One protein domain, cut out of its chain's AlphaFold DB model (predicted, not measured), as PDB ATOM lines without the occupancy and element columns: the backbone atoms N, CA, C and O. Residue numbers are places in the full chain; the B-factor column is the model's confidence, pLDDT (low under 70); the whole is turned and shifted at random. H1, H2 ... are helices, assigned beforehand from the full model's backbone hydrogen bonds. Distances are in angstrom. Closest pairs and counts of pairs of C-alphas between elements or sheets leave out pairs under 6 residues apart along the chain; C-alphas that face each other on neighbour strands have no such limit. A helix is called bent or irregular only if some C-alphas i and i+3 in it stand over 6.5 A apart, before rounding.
ATOM      1  N   LEU A   5     -36.749  45.748 -11.004       86.44
ATOM      2  CA  LEU A   5     -36.574  46.291  -9.652       86.44
ATOM      3  C   LEU A   5     -37.510  45.684  -8.592       86.44
ATOM      4  O   LEU A   5     -37.004  45.343  -7.528       86.44
ATOM      5  N   PRO A   6     -38.821  45.474  -8.844       88.69
ATOM      6  CA  PRO A   6     -39.686  44.845  -7.849       88.69
ATOM      7  C   PRO A   6     -39.195  43.447  -7.457       88.69
ATOM      8  O   PRO A   6     -39.209  43.084  -6.281       88.69
ATOM      9  N   PHE A   7     -38.726  42.669  -8.436       89.12
ATOM     10  CA  PHE A   7     -38.205  41.338  -8.177       89.12
ATOM     11  C   PHE A   7     -36.905  41.409  -7.377       89.12
ATOM     12  O   PHE A   7     -36.812  40.767  -6.341       89.12
ATOM     13  N   LEU A   8     -35.952  42.254  -7.788       86.50
ATOM     14  CA  LEU A   8     -34.684  42.440  -7.073       86.50
ATOM     15  C   LEU A   8     -34.889  42.868  -5.616       86.50
ATOM     16  O   LEU A   8     -34.252  42.317  -4.725       86.50
ATOM     17  N   PHE A   9     -35.807  43.799  -5.352       89.56
ATOM     18  CA  PHE A   9     -36.116  44.196  -3.978       89.56
ATOM     19  C   PHE A   9     -36.694  43.043  -3.159       89.56
ATOM     20  O   PHE A   9     -36.346  42.897  -1.993       89.56
ATOM     21  N   SER A  10     -37.517  42.193  -3.774       90.19
ATOM     22  CA  SER A  10     -38.147  41.057  -3.084       90.19
ATOM     23  C   SER A  10     -37.233  39.863  -2.870       90.19
ATOM     24  O   SER A  10     -37.511  39.041  -2.005       90.19
ATOM     25  N   ILE A  11     -36.144  39.784  -3.637       85.94
ATOM     26  CA  ILE A  11     -35.051  38.836  -3.409       85.94
ATOM     27  C   ILE A  11     -34.288  39.192  -2.128       85.94
ATOM     28  O   ILE A  11     -33.865  38.307  -1.396       85.94
ATOM     29  N   ILE A  12     -34.093  40.482  -1.851       84.38
ATOM     30  CA  ILE A  12     -33.358  40.920  -0.657       84.38
ATOM     31  C   ILE A  12     -34.290  40.916   0.558       84.38
ATOM     32  O   ILE A  12     -33.927  40.432   1.626       84.38
ATOM     33  N   ILE A  13     -35.497  41.463   0.394       89.75
ATOM     34  CA  ILE A  13     -36.489  41.597   1.459       89.75
ATOM     35  C   ILE A  13     -37.853  41.175   0.895       89.75
ATOM     36  O   ILE A  13     -38.472  41.963   0.169       89.75
ATOM     37  N   PRO A  14     -38.360  39.969   1.220       90.81
ATOM     38  CA  PRO A  14     -39.666  39.533   0.738       90.81
ATOM     39  C   PRO A  14     -40.746  40.565   1.091       90.81
ATOM     40  O   PRO A  14     -40.884  40.954   2.248       90.81
ATOM     41  N   GLY A  15     -41.504  41.029   0.093       90.75
ATOM     42  CA  GLY A  15     -42.516  42.082   0.267       90.75
ATOM     43  C   GLY A  15     -42.085  43.482  -0.192       90.75
ATOM     44  O   GLY A  15     -42.942  44.307  -0.517       90.75
ATOM     45  N   ALA A  16     -40.785  43.770  -0.302       92.81
ATOM     46  CA  ALA A  16     -40.313  45.099  -0.706       92.81
ATOM     47  C   ALA A  16     -40.668  45.447  -2.164       92.81
ATOM     48  O   ALA A  16     -40.966  46.599  -2.485       92.81
ATOM     49  N   GLY A  17     -40.726  44.459  -3.060       92.56
ATOM     50  CA  GLY A  17     -41.191  44.679  -4.430       92.56
ATOM     51  C   GLY A  17     -42.678  44.998  -4.524       92.56
ATOM     52  O   GLY A  17     -43.083  45.785  -5.380       92.56
ATOM     53  N   GLN A  18     -43.501  44.449  -3.630       94.00
ATOM     54  CA  GLN A  18     -44.916  44.797  -3.521       94.00
ATOM     55  C   GLN A  18     -45.078  46.259  -3.095       94.00
ATOM     56  O   GLN A  18     -45.884  46.965  -3.704       94.00
ATOM     57  N   LEU A  19     -44.262  46.739  -2.148       93.44
ATOM     58  CA  LEU A  19     -44.223  48.160  -1.782       93.44
ATOM     59  C   LEU A  19     -43.835  49.034  -2.976       93.44
ATOM     60  O   LEU A  19     -44.497  50.035  -3.249       93.44
ATOM     61  N   TYR A  20     -42.822  48.622  -3.745       92.38
ATOM     62  CA  TYR A  20     -42.423  49.329  -4.964       92.38
ATOM     63  C   TYR A  20     -43.557  49.397  -6.000       92.38
ATOM     64  O   TYR A  20     -43.751  50.413  -6.667       92.38
ATOM     65  N   LEU A  21     -44.358  48.333  -6.109       90.75
ATOM     66  CA  LEU A  21     -45.550  48.287  -6.960       90.75
ATOM     67  C   LEU A  21     -46.780  48.991  -6.357       90.75
ATOM     68  O   LEU A  21     -47.842  48.956  -6.987       90.75
ATOM     69  N   ARG A  22     -46.627  49.668  -5.208       92.06
ATOM     70  CA  ARG A  22     -47.661  50.386  -4.439       92.06
ATOM     71  C   ARG A  22     -48.742  49.494  -3.817       92.06
ATOM     72  O   ARG A  22     -49.828  49.973  -3.509       92.06
ATOM     73  N   ASP A  23     -48.455  48.211  -3.607       92.25
ATOM     74  CA  ASP A  23     -49.299  47.310  -2.815       92.25
ATOM     75  C   ASP A  23     -48.776  47.244  -1.375       92.25
ATOM     76  O   ASP A  23     -48.078  46.309  -0.972       92.25
ATOM     77  N   TYR A  24     -49.072  48.305  -0.622       92.56
ATOM     78  CA  TYR A  24     -48.535  48.507   0.722       92.56
ATOM     79  C   TYR A  24     -48.995  47.436   1.705       92.56
ATOM     80  O   TYR A  24     -48.192  46.952   2.493       92.56
ATOM     81  N   TRP A  25     -50.263  47.024   1.626       92.75
ATOM     82  CA  TRP A  25     -50.818  46.043   2.552       92.75
ATOM     83  C   TRP A  25     -50.113  44.692   2.430       92.75
ATOM     84  O   TRP A  25     -49.587  44.177   3.416       92.75
ATOM     85  N   LYS A  26     -50.028  44.144   1.208       91.00
ATOM     86  CA  LYS A  26     -49.331  42.870   0.997       91.00
ATOM     87  C   LYS A  26     -47.836  42.985   1.257       91.00
ATOM     88  O   LYS A  26     -47.257  42.065   1.821       91.00
ATOM     89  N   GLY A  27     -47.211  44.094   0.857       91.94
ATOM     90  CA  GLY A  27     -45.780  44.292   1.076       91.94
ATOM     91  C   GLY A  27     -45.413  44.327   2.558       91.94
ATOM     92  O   GLY A  27     -44.523  43.592   2.971       91.94
ATOM     93  N   ILE A  28     -46.144  45.098   3.372       93.88
ATOM     94  CA  ILE A  28     -45.927  45.166   4.825       93.88
ATOM     95  C   ILE A  28     -46.169  43.797   5.466       93.88
ATOM     96  O   ILE A  28     -45.343  43.346   6.258       93.88
ATOM     97  N   LEU A  29     -47.255  43.111   5.090       94.38
ATOM     98  CA  LEU A  29     -47.564  41.774   5.598       94.38
ATOM     99  C   LEU A  29     -46.429  40.781   5.313       94.38
ATOM    100  O   LEU A  29     -46.014  40.050   6.206       94.38
ATOM    101  N   MET A  30     -45.916  40.761   4.081       92.44
ATOM    102  CA  MET A  30     -44.848  39.844   3.678       92.44
ATOM    103  C   MET A  30     -43.520  40.155   4.367       92.44
ATOM    104  O   MET A  30     -42.834  39.220   4.777       92.44
ATOM    105  N   ILE A  31     -43.186  41.436   4.552       92.69
ATOM    106  CA  ILE A  31     -41.991  41.846   5.300       92.69
ATOM    107  C   ILE A  31     -42.110  41.388   6.752       92.69
ATOM    108  O   ILE A  31     -41.209  40.728   7.262       92.69
ATOM    109  N   PHE A  32     -43.236  41.689   7.403       93.19
ATOM    110  CA  PHE A  32     -43.450  41.336   8.803       93.19
ATOM    111  C   PHE A  32     -43.444  39.821   9.010       93.19
ATOM    112  O   PHE A  32     -42.767  39.330   9.905       93.19
ATOM    113  N   LEU A  33     -44.128  39.071   8.140       90.75
ATOM    114  CA  LEU A  33     -44.129  37.612   8.175       90.75
ATOM    115  C   LEU A  33     -42.718  37.047   7.992       90.75
ATOM    116  O   LEU A  33     -42.327  36.137   8.713       90.75
ATOM    117  N   SER A  34     -41.941  37.595   7.060       87.81
ATOM    118  CA  SER A  34     -40.582  37.113   6.793       87.81
ATOM    119  C   SER A  34     -39.625  37.421   7.941       87.81
ATOM    120  O   SER A  34     -38.825  36.563   8.298       87.81
ATOM    121  N   LEU A  35     -39.738  38.601   8.557       87.62
ATOM    122  CA  LEU A  35     -38.973  38.969   9.753       87.62
ATOM    123  C   LEU A  35     -39.368  38.124  10.966       87.62
ATOM    124  O   LEU A  35     -38.499  37.657  11.695       87.62
ATOM    125  N   PHE A  36     -40.668  37.900  11.164       86.88
ATOM    126  CA  PHE A  36     -41.180  37.052  12.235       86.88
ATOM    127  C   PHE A  36     -40.679  35.615  12.087       86.88
ATOM    128  O   PHE A  36     -40.166  35.043  13.043       86.88
ATOM    129  N   LEU A  37     -40.763  35.053  10.876       83.25
ATOM    130  CA  LEU A  37     -40.223  33.728  10.590       83.25
ATOM    131  C   LEU A  37     -38.715  33.690  10.817       83.25
ATOM    132  O   LEU A  37     -38.260  32.775  11.487       83.25
ATOM    133  N   TRP A  38     -37.967  34.690  10.336       77.75
ATOM    134  CA  TRP A  38     -36.520  34.797  10.545       77.75
ATOM    135  C   TRP A  38     -36.135  34.824  12.031       77.75
ATOM    136  O   TRP A  38     -35.202  34.139  12.433       77.75
ATOM    137  N   LEU A  39     -36.892  35.529  12.872       79.88
ATOM    138  CA  LEU A  39     -36.656  35.571  14.319       79.88
ATOM    139  C   LEU A  39     -36.883  34.209  15.005       79.88
ATOM    140  O   LEU A  39     -36.325  33.945  16.066       79.88
ATOM    141  N   LEU A  40     -37.664  33.326  14.382       76.38
ATOM    142  CA  LEU A  40     -37.902  31.959  14.842       76.38
ATOM    143  C   LEU A  40     -36.900  30.935  14.253       76.38
ATOM    144  O   LEU A  40     -36.943  29.767  14.639       76.38
ATOM    145  N   VAL A  41     -35.982  31.343  13.357       66.69
ATOM    146  CA  VAL A  41     -35.027  30.467  12.622       66.69
ATOM    147  C   VAL A  41     -33.948  29.819  13.502       66.69
ATOM    148  O   VAL A  41     -33.181  28.996  13.011       66.69
ATOM    149  N   SER A  42     -33.931  30.044  14.820       62.38
ATOM    150  CA  SER A  42     -33.068  29.294  15.755       62.38
ATOM    151  C   SER A  42     -33.201  27.762  15.628       62.38
ATOM    152  O   SER A  42     -32.330  27.029  16.088       62.38
ATOM    153  N   PHE A  43     -34.262  27.270  14.972       58.25
ATOM    154  CA  PHE A  43     -34.437  25.880  14.561       58.25
ATOM    155  C   PHE A  43     -34.304  25.720  13.030       58.25
ATOM    156  O   PHE A  43     -35.074  26.293  12.259       58.25
ATOM    157  N   ILE A  44     -33.381  24.847  12.597       59.09
ATOM    158  CA  ILE A  44     -33.064  24.479  11.193       59.09
ATOM    159  C   ILE A  44     -34.298  24.258  10.270       59.09
ATOM    160  O   ILE A  44     -34.224  24.643   9.101       59.09
ATOM    161  N   PRO A  45     -35.454  23.719  10.722       60.41
ATOM    162  CA  PRO A  45     -36.639  23.560   9.870       60.41
ATOM    163  C   PRO A  45     -37.265  24.876   9.375       60.41
ATOM    164  O   PRO A  45     -37.963  24.872   8.361       60.41
ATOM    165  N   LEU A  46     -37.040  26.007  10.057       58.75
ATOM    166  CA  LEU A  46     -37.685  27.283   9.721       58.75
ATOM    167  C   LEU A  46     -36.977  28.077   8.615       58.75
ATOM    168  O   LEU A  46     -37.600  28.956   8.017       58.75
ATOM    169  N   ALA A  47     -35.731  27.742   8.265       60.22
ATOM    170  CA  ALA A  47     -35.042  28.362   7.128       60.22
ATOM    171  C   ALA A  47     -35.813  28.152   5.807       60.22
ATOM    172  O   ALA A  47     -35.909  29.060   4.977       60.22
ATOM    173  N   TYR A  48     -36.466  26.994   5.656       69.44
ATOM    174  CA  TYR A  48     -37.327  26.693   4.510       69.44
ATOM    175  C   TYR A  48     -38.576  27.587   4.455       69.44
ATOM    176  O   TYR A  48     -39.029  27.951   3.366       69.44
ATOM    177  N   LEU A  49     -39.103  28.017   5.605       70.75
ATOM    178  CA  LEU A  49     -40.267  28.907   5.658       70.75
ATOM    179  C   LEU A  49     -39.926  30.316   5.155       70.75
ATOM    180  O   LEU A  49     -40.727  30.902   4.427       70.75
ATOM    181  N   PHE A  50     -38.721  30.823   5.440       73.56
ATOM    182  CA  PHE A  50     -38.235  32.091   4.875       73.56
ATOM    183  C   PHE A  50     -38.053  32.011   3.350       73.56
ATOM    184  O   PHE A  50     -38.469  32.903   2.613       73.56
ATOM    185  N   THR A  51     -37.503  30.905   2.832       74.50
ATOM    186  CA  THR A  51     -37.431  30.714   1.371       74.50
ATOM    187  C   THR A  51     -38.819  30.631   0.729       74.50
ATOM    188  O   THR A  51     -39.025  31.144  -0.372       74.50
ATOM    189  N   GLY A  52     -39.804  30.076   1.444       82.94
ATOM    190  CA  GLY A  52     -41.202  30.053   1.021       82.94
ATOM    191  C   GLY A  52     -41.804  31.451   0.862       82.94
ATOM    192  O   GLY A  52     -42.465  31.715  -0.145       82.94
ATOM    193  N   THR A  53     -41.544  32.379   1.793       85.00
ATOM    194  CA  THR A  53     -42.047  33.760   1.675       85.00
ATOM    195  C   THR A  53     -41.380  34.530   0.538       85.00
ATOM    196  O   THR A  53     -42.061  35.299  -0.149       85.00
ATOM    197  N   MET A  54     -40.095  34.276   0.264       84.38
ATOM    198  CA  MET A  54     -39.409  34.801  -0.924       84.38
ATOM    199  C   MET A  54     -40.069  34.327  -2.219       84.38
ATOM    200  O   MET A  54     -40.447  35.148  -3.054       84.38
ATOM    201  N   ILE A  55     -40.253  33.014  -2.380       85.69
ATOM    202  CA  ILE A  55     -40.876  32.437  -3.580       85.69
ATOM    203  C   ILE A  55     -42.287  33.002  -3.765       85.69
ATOM    204  O   ILE A  55     -42.645  33.428  -4.865       85.69
ATOM    205  N   TRP A  56     -43.073  33.076  -2.688       88.81
ATOM    206  CA  TRP A  56     -44.413  33.654  -2.740       88.81
ATOM    207  C   TRP A  56     -44.381  35.122  -3.184       88.81
ATOM    208  O   TRP A  56     -45.156  35.526  -4.055       88.81
ATOM    209  N   SER A  57     -43.453  35.916  -2.650       90.19
ATOM    210  CA  SER A  57     -43.296  37.320  -3.033       90.19
ATOM    211  C   SER A  57     -42.955  37.473  -4.520       90.19
ATOM    212  O   SER A  57     -43.552  38.311  -5.201       90.19
ATOM    213  N   LEU A  58     -42.079  36.621  -5.058       90.56
ATOM    214  CA  LEU A  58     -41.720  36.629  -6.480       90.56
ATOM    215  C   LEU A  58     -42.895  36.239  -7.388       90.56
ATOM    216  O   LEU A  58     -43.090  36.865  -8.432       90.56
ATOM    217  N   ILE A  59     -43.711  35.258  -6.984       88.56
ATOM    218  CA  ILE A  59     -44.910  34.850  -7.733       88.56
ATOM    219  C   ILE A  59     -45.961  35.972  -7.748       88.56
ATOM    220  O   ILE A  59     -46.521  36.273  -8.803       88.56
ATOM    221  N   ASP A  60     -46.224  36.636  -6.617       91.12
ATOM    222  CA  ASP A  60     -47.197  37.742  -6.565       91.12
ATOM    223  C   ASP A  60     -46.755  38.927  -7.446       91.12
ATOM    224  O   ASP A  60     -47.574  39.529  -8.148       91.12
ATOM    225  N   ILE A  61     -45.450  39.218  -7.491       90.50
ATOM    226  CA  ILE A  61     -44.889  40.234  -8.391       90.50
ATOM    227  C   ILE A  61     -45.019  39.812  -9.847       90.50
ATOM    228  O   ILE A  61     -45.450  40.627 -10.663       90.50
ATOM    229  N   TYR A  62     -44.722  38.552 -10.171       90.50
ATOM    230  CA  TYR A  62     -44.918  38.009 -11.513       90.50
ATOM    231  C   TYR A  62     -46.348  38.255 -12.010       90.50
ATOM    232  O   TYR A  62     -46.525  38.854 -13.071       90.50
ATOM    233  N   LEU A  63     -47.363  37.892 -11.216       88.88
ATOM    234  CA  LEU A  63     -48.772  38.050 -11.596       88.88
ATOM    235  C   LEU A  63     -49.148  39.520 -11.841       88.88
ATOM    236  O   LEU A  63     -49.943  39.834 -12.730       88.88
ATOM    237  N   LYS A  64     -48.579  40.450 -11.067       87.62
ATOM    238  CA  LYS A  64     -48.818  41.893 -11.231       87.62
ATOM    239  C   LYS A  64     -48.111  42.467 -12.451       87.62
ATOM    240  O   LYS A  64     -48.689  43.292 -13.160       87.62
ATOM    241  N   THR A  65     -46.873  42.054 -12.698       87.00
ATOM    242  CA  THR A  65     -46.103  42.487 -13.866       87.00
ATOM    243  C   THR A  65     -46.693  41.911 -15.152       87.00
ATOM    244  O   THR A  65     -46.783  42.639 -16.136       87.00
ATOM    245  N   GLU A  66     -47.180  40.665 -15.142       89.44
ATOM    246  CA  GLU A  66     -47.872  40.049 -16.281       89.44
ATOM    247  C   GLU A  66     -49.110  40.860 -16.683       89.44
ATOM    248  O   GLU A  66     -49.262  41.196 -17.856       89.44
ATOM    249  N   LYS A  67     -49.942  41.258 -15.709       88.12
ATOM    250  CA  LYS A  67     -51.136  42.085 -15.959       88.12
ATOM    251  C   LYS A  67     -50.817  43.472 -16.526       88.12
ATOM    252  O   LYS A  67     -51.619  44.007 -17.280       88.12
ATOM    253  N   LYS A  68     -49.687  44.073 -16.137       85.44
ATOM    254  CA  LYS A  68     -49.317  45.443 -16.539       85.44
ATOM    255  C   LYS A  68     -48.530  45.508 -17.845       85.44
ATOM    256  O   LYS A  68     -48.686  46.460 -18.597       85.44
ATOM    257  N   GLU A  69     -47.646  44.545 -18.082       82.38
ATOM    258  CA  GLU A  69     -46.615  44.639 -19.125       82.38
ATOM    259  C   GLU A  69     -46.562  43.424 -20.058       82.38
ATOM    260  O   GLU A  69     -45.744  43.385 -20.979       82.38
ATOM    261  N   GLY A  70     -47.421  42.431 -19.825       88.81
ATOM    262  CA  GLY A  70     -47.510  41.219 -20.623       88.81
ATOM    263  C   GLY A  70     -46.599  40.083 -20.150       88.81
ATOM    264  O   GLY A  70     -45.538  40.267 -19.544       88.81
ATOM    265  N   LYS A  71     -47.024  38.862 -20.486       87.25
ATOM    266  CA  LYS A  71     -46.433  37.595 -20.032       87.25
ATOM    267  C   LYS A  71     -44.947  37.448 -20.358       87.25
ATOM    268  O   LYS A  71     -44.160  37.079 -19.493       87.25
ATOM    269  N   SER A  72     -44.541  37.783 -21.584       84.06
ATOM    270  CA  SER A  72     -43.153  37.597 -22.049       84.06
ATOM    271  C   SER A  72     -42.132  38.320 -21.162       84.06
ATOM    272  O   SER A  72     -41.086  37.769 -20.818       84.06
ATOM    273  N   LYS A  73     -42.452  39.543 -20.726       84.62
ATOM    274  CA  LYS A  73     -41.554  40.355 -19.903       84.62
ATOM    275  C   LYS A  73     -41.546  39.909 -18.440       84.62
ATOM    276  O   LYS A  73     -40.483  39.872 -17.825       84.62
ATOM    277  N   ALA A  74     -42.706  39.514 -17.912       84.81
ATOM    278  CA  ALA A  74     -42.832  38.979 -16.559       84.81
ATOM    279  C   ALA A  74     -42.054  37.663 -16.383       84.81
ATOM    280  O   ALA A  74     -41.309  37.521 -15.414       84.81
ATOM    281  N   VAL A  75     -42.150  36.741 -17.350       87.00
ATOM    282  CA  VAL A  75     -41.423  35.458 -17.323       87.00
ATOM    283  C   VAL A  75     -39.908  35.675 -17.349       87.00
ATOM    284  O   VAL A  75     -39.200  35.095 -16.529       87.00
ATOM    285  N   LYS A  76     -39.398  36.545 -18.235       87.75
ATOM    286  CA  LYS A  76     -37.955  36.849 -18.308       87.75
ATOM    287  C   LYS A  76     -37.409  37.384 -16.981       87.75
ATOM    288  O   LYS A  76     -36.359  36.938 -16.528       87.75
ATOM    289  N   ASN A  77     -38.135  38.305 -16.346       84.88
ATOM    290  CA  ASN A  77     -37.731  38.873 -15.060       84.88
ATOM    291  C   ASN A  77     -37.784  37.839 -13.926       84.88
ATOM    292  O   ASN A  77     -36.890  37.820 -13.081       84.88
ATOM    293  N   LEU A  78     -38.789  36.959 -13.923       86.06
ATOM    294  CA  LEU A  78     -38.913  35.896 -12.927       86.06
ATOM    295  C   LEU A  78     -37.767  34.878 -13.038       86.06
ATOM    296  O   LEU A  78     -37.136  34.572 -12.030       86.06
ATOM    297  N   ILE A  79     -37.447  34.412 -14.251       87.62
ATOM    298  CA  ILE A  79     -36.327  33.485 -14.488       87.62
ATOM    299  C   ILE A  79     -35.011  34.106 -14.019       87.62
ATOM    300  O   ILE A  79     -34.269  33.473 -13.274       87.62
ATOM    301  N   PHE A  80     -34.742  35.359 -14.400       86.38
ATOM    302  CA  PHE A  80     -33.548  36.070 -13.945       86.38
ATOM    303  C   PHE A  80     -33.469  36.128 -12.414       86.38
ATOM    304  O   PHE A  80     -32.414  35.892 -11.832       86.38
ATOM    305  N   SER A  81     -34.598  36.392 -11.758       82.81
ATOM    306  CA  SER A  81     -34.669  36.468 -10.298       82.81
ATOM    307  C   SER A  81     -34.364  35.125  -9.643       82.81
ATOM    308  O   SER A  81     -33.598  35.075  -8.686       82.81
ATOM    309  N   PHE A  82     -34.883  34.025 -10.193       84.62
ATOM    310  CA  PHE A  82     -34.530  32.690  -9.720       84.62
ATOM    311  C   PHE A  82     -33.051  32.371  -9.921       84.62
ATOM    312  O   PHE A  82     -32.438  31.828  -9.010       84.62
ATOM    313  N   VAL A  83     -32.448  32.752 -11.051       87.81
ATOM    314  CA  VAL A  83     -31.003  32.561 -11.264       87.81
ATOM    315  C   VAL A  83     -30.188  33.296 -10.197       87.81
ATOM    316  O   VAL A  83     -29.259  32.727  -9.627       87.81
ATOM    317  N   VAL A  84     -30.561  34.538  -9.875       84.69
ATOM    318  CA  VAL A  84     -29.893  35.318  -8.825       84.69
ATOM    319  C   VAL A  84     -30.032  34.650  -7.454       84.69
ATOM    320  O   VAL A  84     -29.038  34.511  -6.745       84.69
ATOM    321  N   VAL A  85     -31.237  34.199  -7.091       78.75
ATOM    322  CA  VAL A  85     -31.522  33.588  -5.778       78.75
ATOM    323  C   VAL A  85     -30.881  32.214  -5.619       78.75
ATOM    324  O   VAL A  85     -30.406  31.891  -4.537       78.75
ATOM    325  N   ILE A  86     -30.884  31.395  -6.671       81.12
ATOM    326  CA  ILE A  86     -30.452  29.995  -6.597       81.12
ATOM    327  C   ILE A  86     -28.938  29.871  -6.782       81.12
ATOM    328  O   ILE A  86     -28.320  29.036  -6.131       81.12
ATOM    329  N   PHE A  87     -28.330  30.689  -7.646       84.75
ATOM    330  CA  PHE A  87     -26.914  30.538  -7.994       84.75
ATOM    331  C   PHE A  87     -26.046  31.683  -7.482       84.75
ATOM    332  O   PHE A  87     -25.028  31.436  -6.840       84.75
ATOM    333  N   ILE A  88     -26.429  32.936  -7.745       86.31
ATOM    334  CA  ILE A  88     -25.543  34.080  -7.484       86.31
ATOM    335  C   ILE A  88     -25.404  34.348  -5.984       86.31
ATOM    336  O   ILE A  88     -24.285  34.424  -5.486       86.31
ATOM    337  N   ILE A  89     -26.517  34.467  -5.255       81.19
ATOM    338  CA  ILE A  89     -26.486  34.758  -3.814       81.19
ATOM    339  C   ILE A  89     -25.797  33.628  -3.027       81.19
ATOM    340  O   ILE A  89     -24.867  33.934  -2.276       81.19
ATOM    341  N   PRO A  90     -26.152  32.339  -3.215       81.56
ATOM    342  CA  PRO A  90     -25.465  31.246  -2.532       81.56
ATOM    343  C   PRO A  90     -23.995  31.141  -2.934       81.56
ATOM    344  O   PRO A  90     -23.158  30.883  -2.076       81.56
ATOM    345  N   GLY A  91     -23.666  31.399  -4.204       85.75
ATOM    346  CA  GLY A  91     -22.286  31.419  -4.684       85.75
ATOM    347  C   GLY A  91     -21.441  32.489  -3.993       85.75
ATOM    348  O   GLY A  91     -20.365  32.182  -3.491       85.75
ATOM    349  N   ILE A  92     -21.944  33.725  -3.893       87.62
ATOM    350  CA  ILE A  92     -21.260  34.807  -3.165       87.62
ATOM    351  C   ILE A  92     -21.087  34.427  -1.693       87.62
ATOM    352  O   ILE A  92     -19.984  34.540  -1.169       87.62
ATOM    353  N   PHE A  93     -22.145  33.938  -1.041       84.62
ATOM    354  CA  PHE A  93     -22.086  33.553   0.369       84.62
ATOM    355  C   PHE A  93     -21.065  32.434   0.617       84.62
ATOM    356  O   PHE A  93     -20.262  32.519   1.544       84.62
ATOM    357  N   TYR A  94     -21.054  31.416  -0.246       86.50
ATOM    358  CA  TYR A  94     -20.087  30.326  -0.196       86.50
ATOM    359  C   TYR A  94     -18.652  30.838  -0.358       86.50
ATOM    360  O   TYR A  94     -17.794  30.523   0.464       86.50
ATOM    361  N   LEU A  95     -18.391  31.685  -1.361       90.69
ATOM    362  CA  LEU A  95     -17.067  32.276  -1.568       90.69
ATOM    363  C   LEU A  95     -16.635  33.144  -0.383       90.69
ATOM    364  O   LEU A  95     -15.476  33.079   0.020       90.69
ATOM    365  N   SER A  96     -17.545  33.919   0.211       84.81
ATOM    366  CA  SER A  96     -17.261  34.700   1.418       84.81
ATOM    367  C   SER A  96     -16.922  33.811   2.616       84.81
ATOM    368  O   SER A  96     -15.964  34.107   3.325       84.81
ATOM    369  N   LEU A  97     -17.646  32.706   2.823       86.62
ATOM    370  CA  LEU A  97     -17.375  31.757   3.907       86.62
ATOM    371  C   LEU A  97     -16.003  31.088   3.745       86.62
ATOM    372  O   LEU A  97     -15.226  31.014   4.699       86.62
ATOM    373  N   VAL A  98     -15.686  30.644   2.526       89.06
ATOM    374  CA  VAL A  98     -14.372  30.074   2.195       89.06
ATOM    375  C   VAL A  98     -13.273  31.116   2.392       89.06
ATOM    376  O   VAL A  98     -12.254  30.816   3.000       89.06
ATOM    377  N   SER A  99     -13.491  32.355   1.947       87.12
ATOM    378  CA  SER A  99     -12.514  33.438   2.110       87.12
ATOM    379  C   SER A  99     -12.261  33.768   3.579       87.12
ATOM    380  O   SER A  99     -11.123  34.009   3.958       87.12
TER     381      SER A  99
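Overview. This is residues 5 to 99 of the 196 residues of the protein "T2SSG domain-containing protein" of Maribellus luteus (UniProt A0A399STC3). The long helix H5, H4 and H3 fold back and forth side by side, H4 in the middle, with short H1 and H2 packed on H4; residues 90 to 99 of H5 stick out. The printed part has 95 residues with five named helices, H1 to H5 in chain order, all helix, compact, radius of gyration of the C-alphas 14.0 A, spans 41 by 28 by 18 A.

Arrangement. H5, residues 71 to 99, one helix by its hydrogen bonds, is bent, C-alphas 86 and 89 being 6.8 A apart; arms H5a, residues 71 to 86, and H5b, residues 89 to 99, stand at 20 degrees. The hub H4, residues 44 to 69, forms a hairpin with H5a, at a shallow tilt of 22 degrees, opposite ways; the closest C-alphas, of Glu 66 and Ala 74, are 5.2 A apart. H4 forms another hairpin with H3, residues 24 to 39, at 17 degrees; the closest C-alphas, of Ser 34 and Phe 50, are 5.9 A apart. H1, residues 5 to 12, and H2, residues 16 to 20, touch H4, the closest C-alphas being Phe 7 and Leu 58, 6.1 A, and Gln 18 and Ile 61, 6.7 A. H3 and H5a are apart. Every O i to N i+4 pair is within hydrogen-bond range in H1, H2, H3, H5a and H5b; in H4, 20 of 22.

Along the chain. H4 is 38.8 A long, H3 and H5a 22.2 A each, H5b 15.2 A. H1 begins at C-alpha 5 (-36.574, 46.291, -9.652); H5b ends at C-alpha 99 (-12.514, 33.438, 2.110).

Size, cuts and confidence. The farthest C-alphas, of Lys 67 and Ser 99, are 43.5 A apart. The printed part has no cut, and the four links are tight. Residues 41 to 48 have pLDDT under 70.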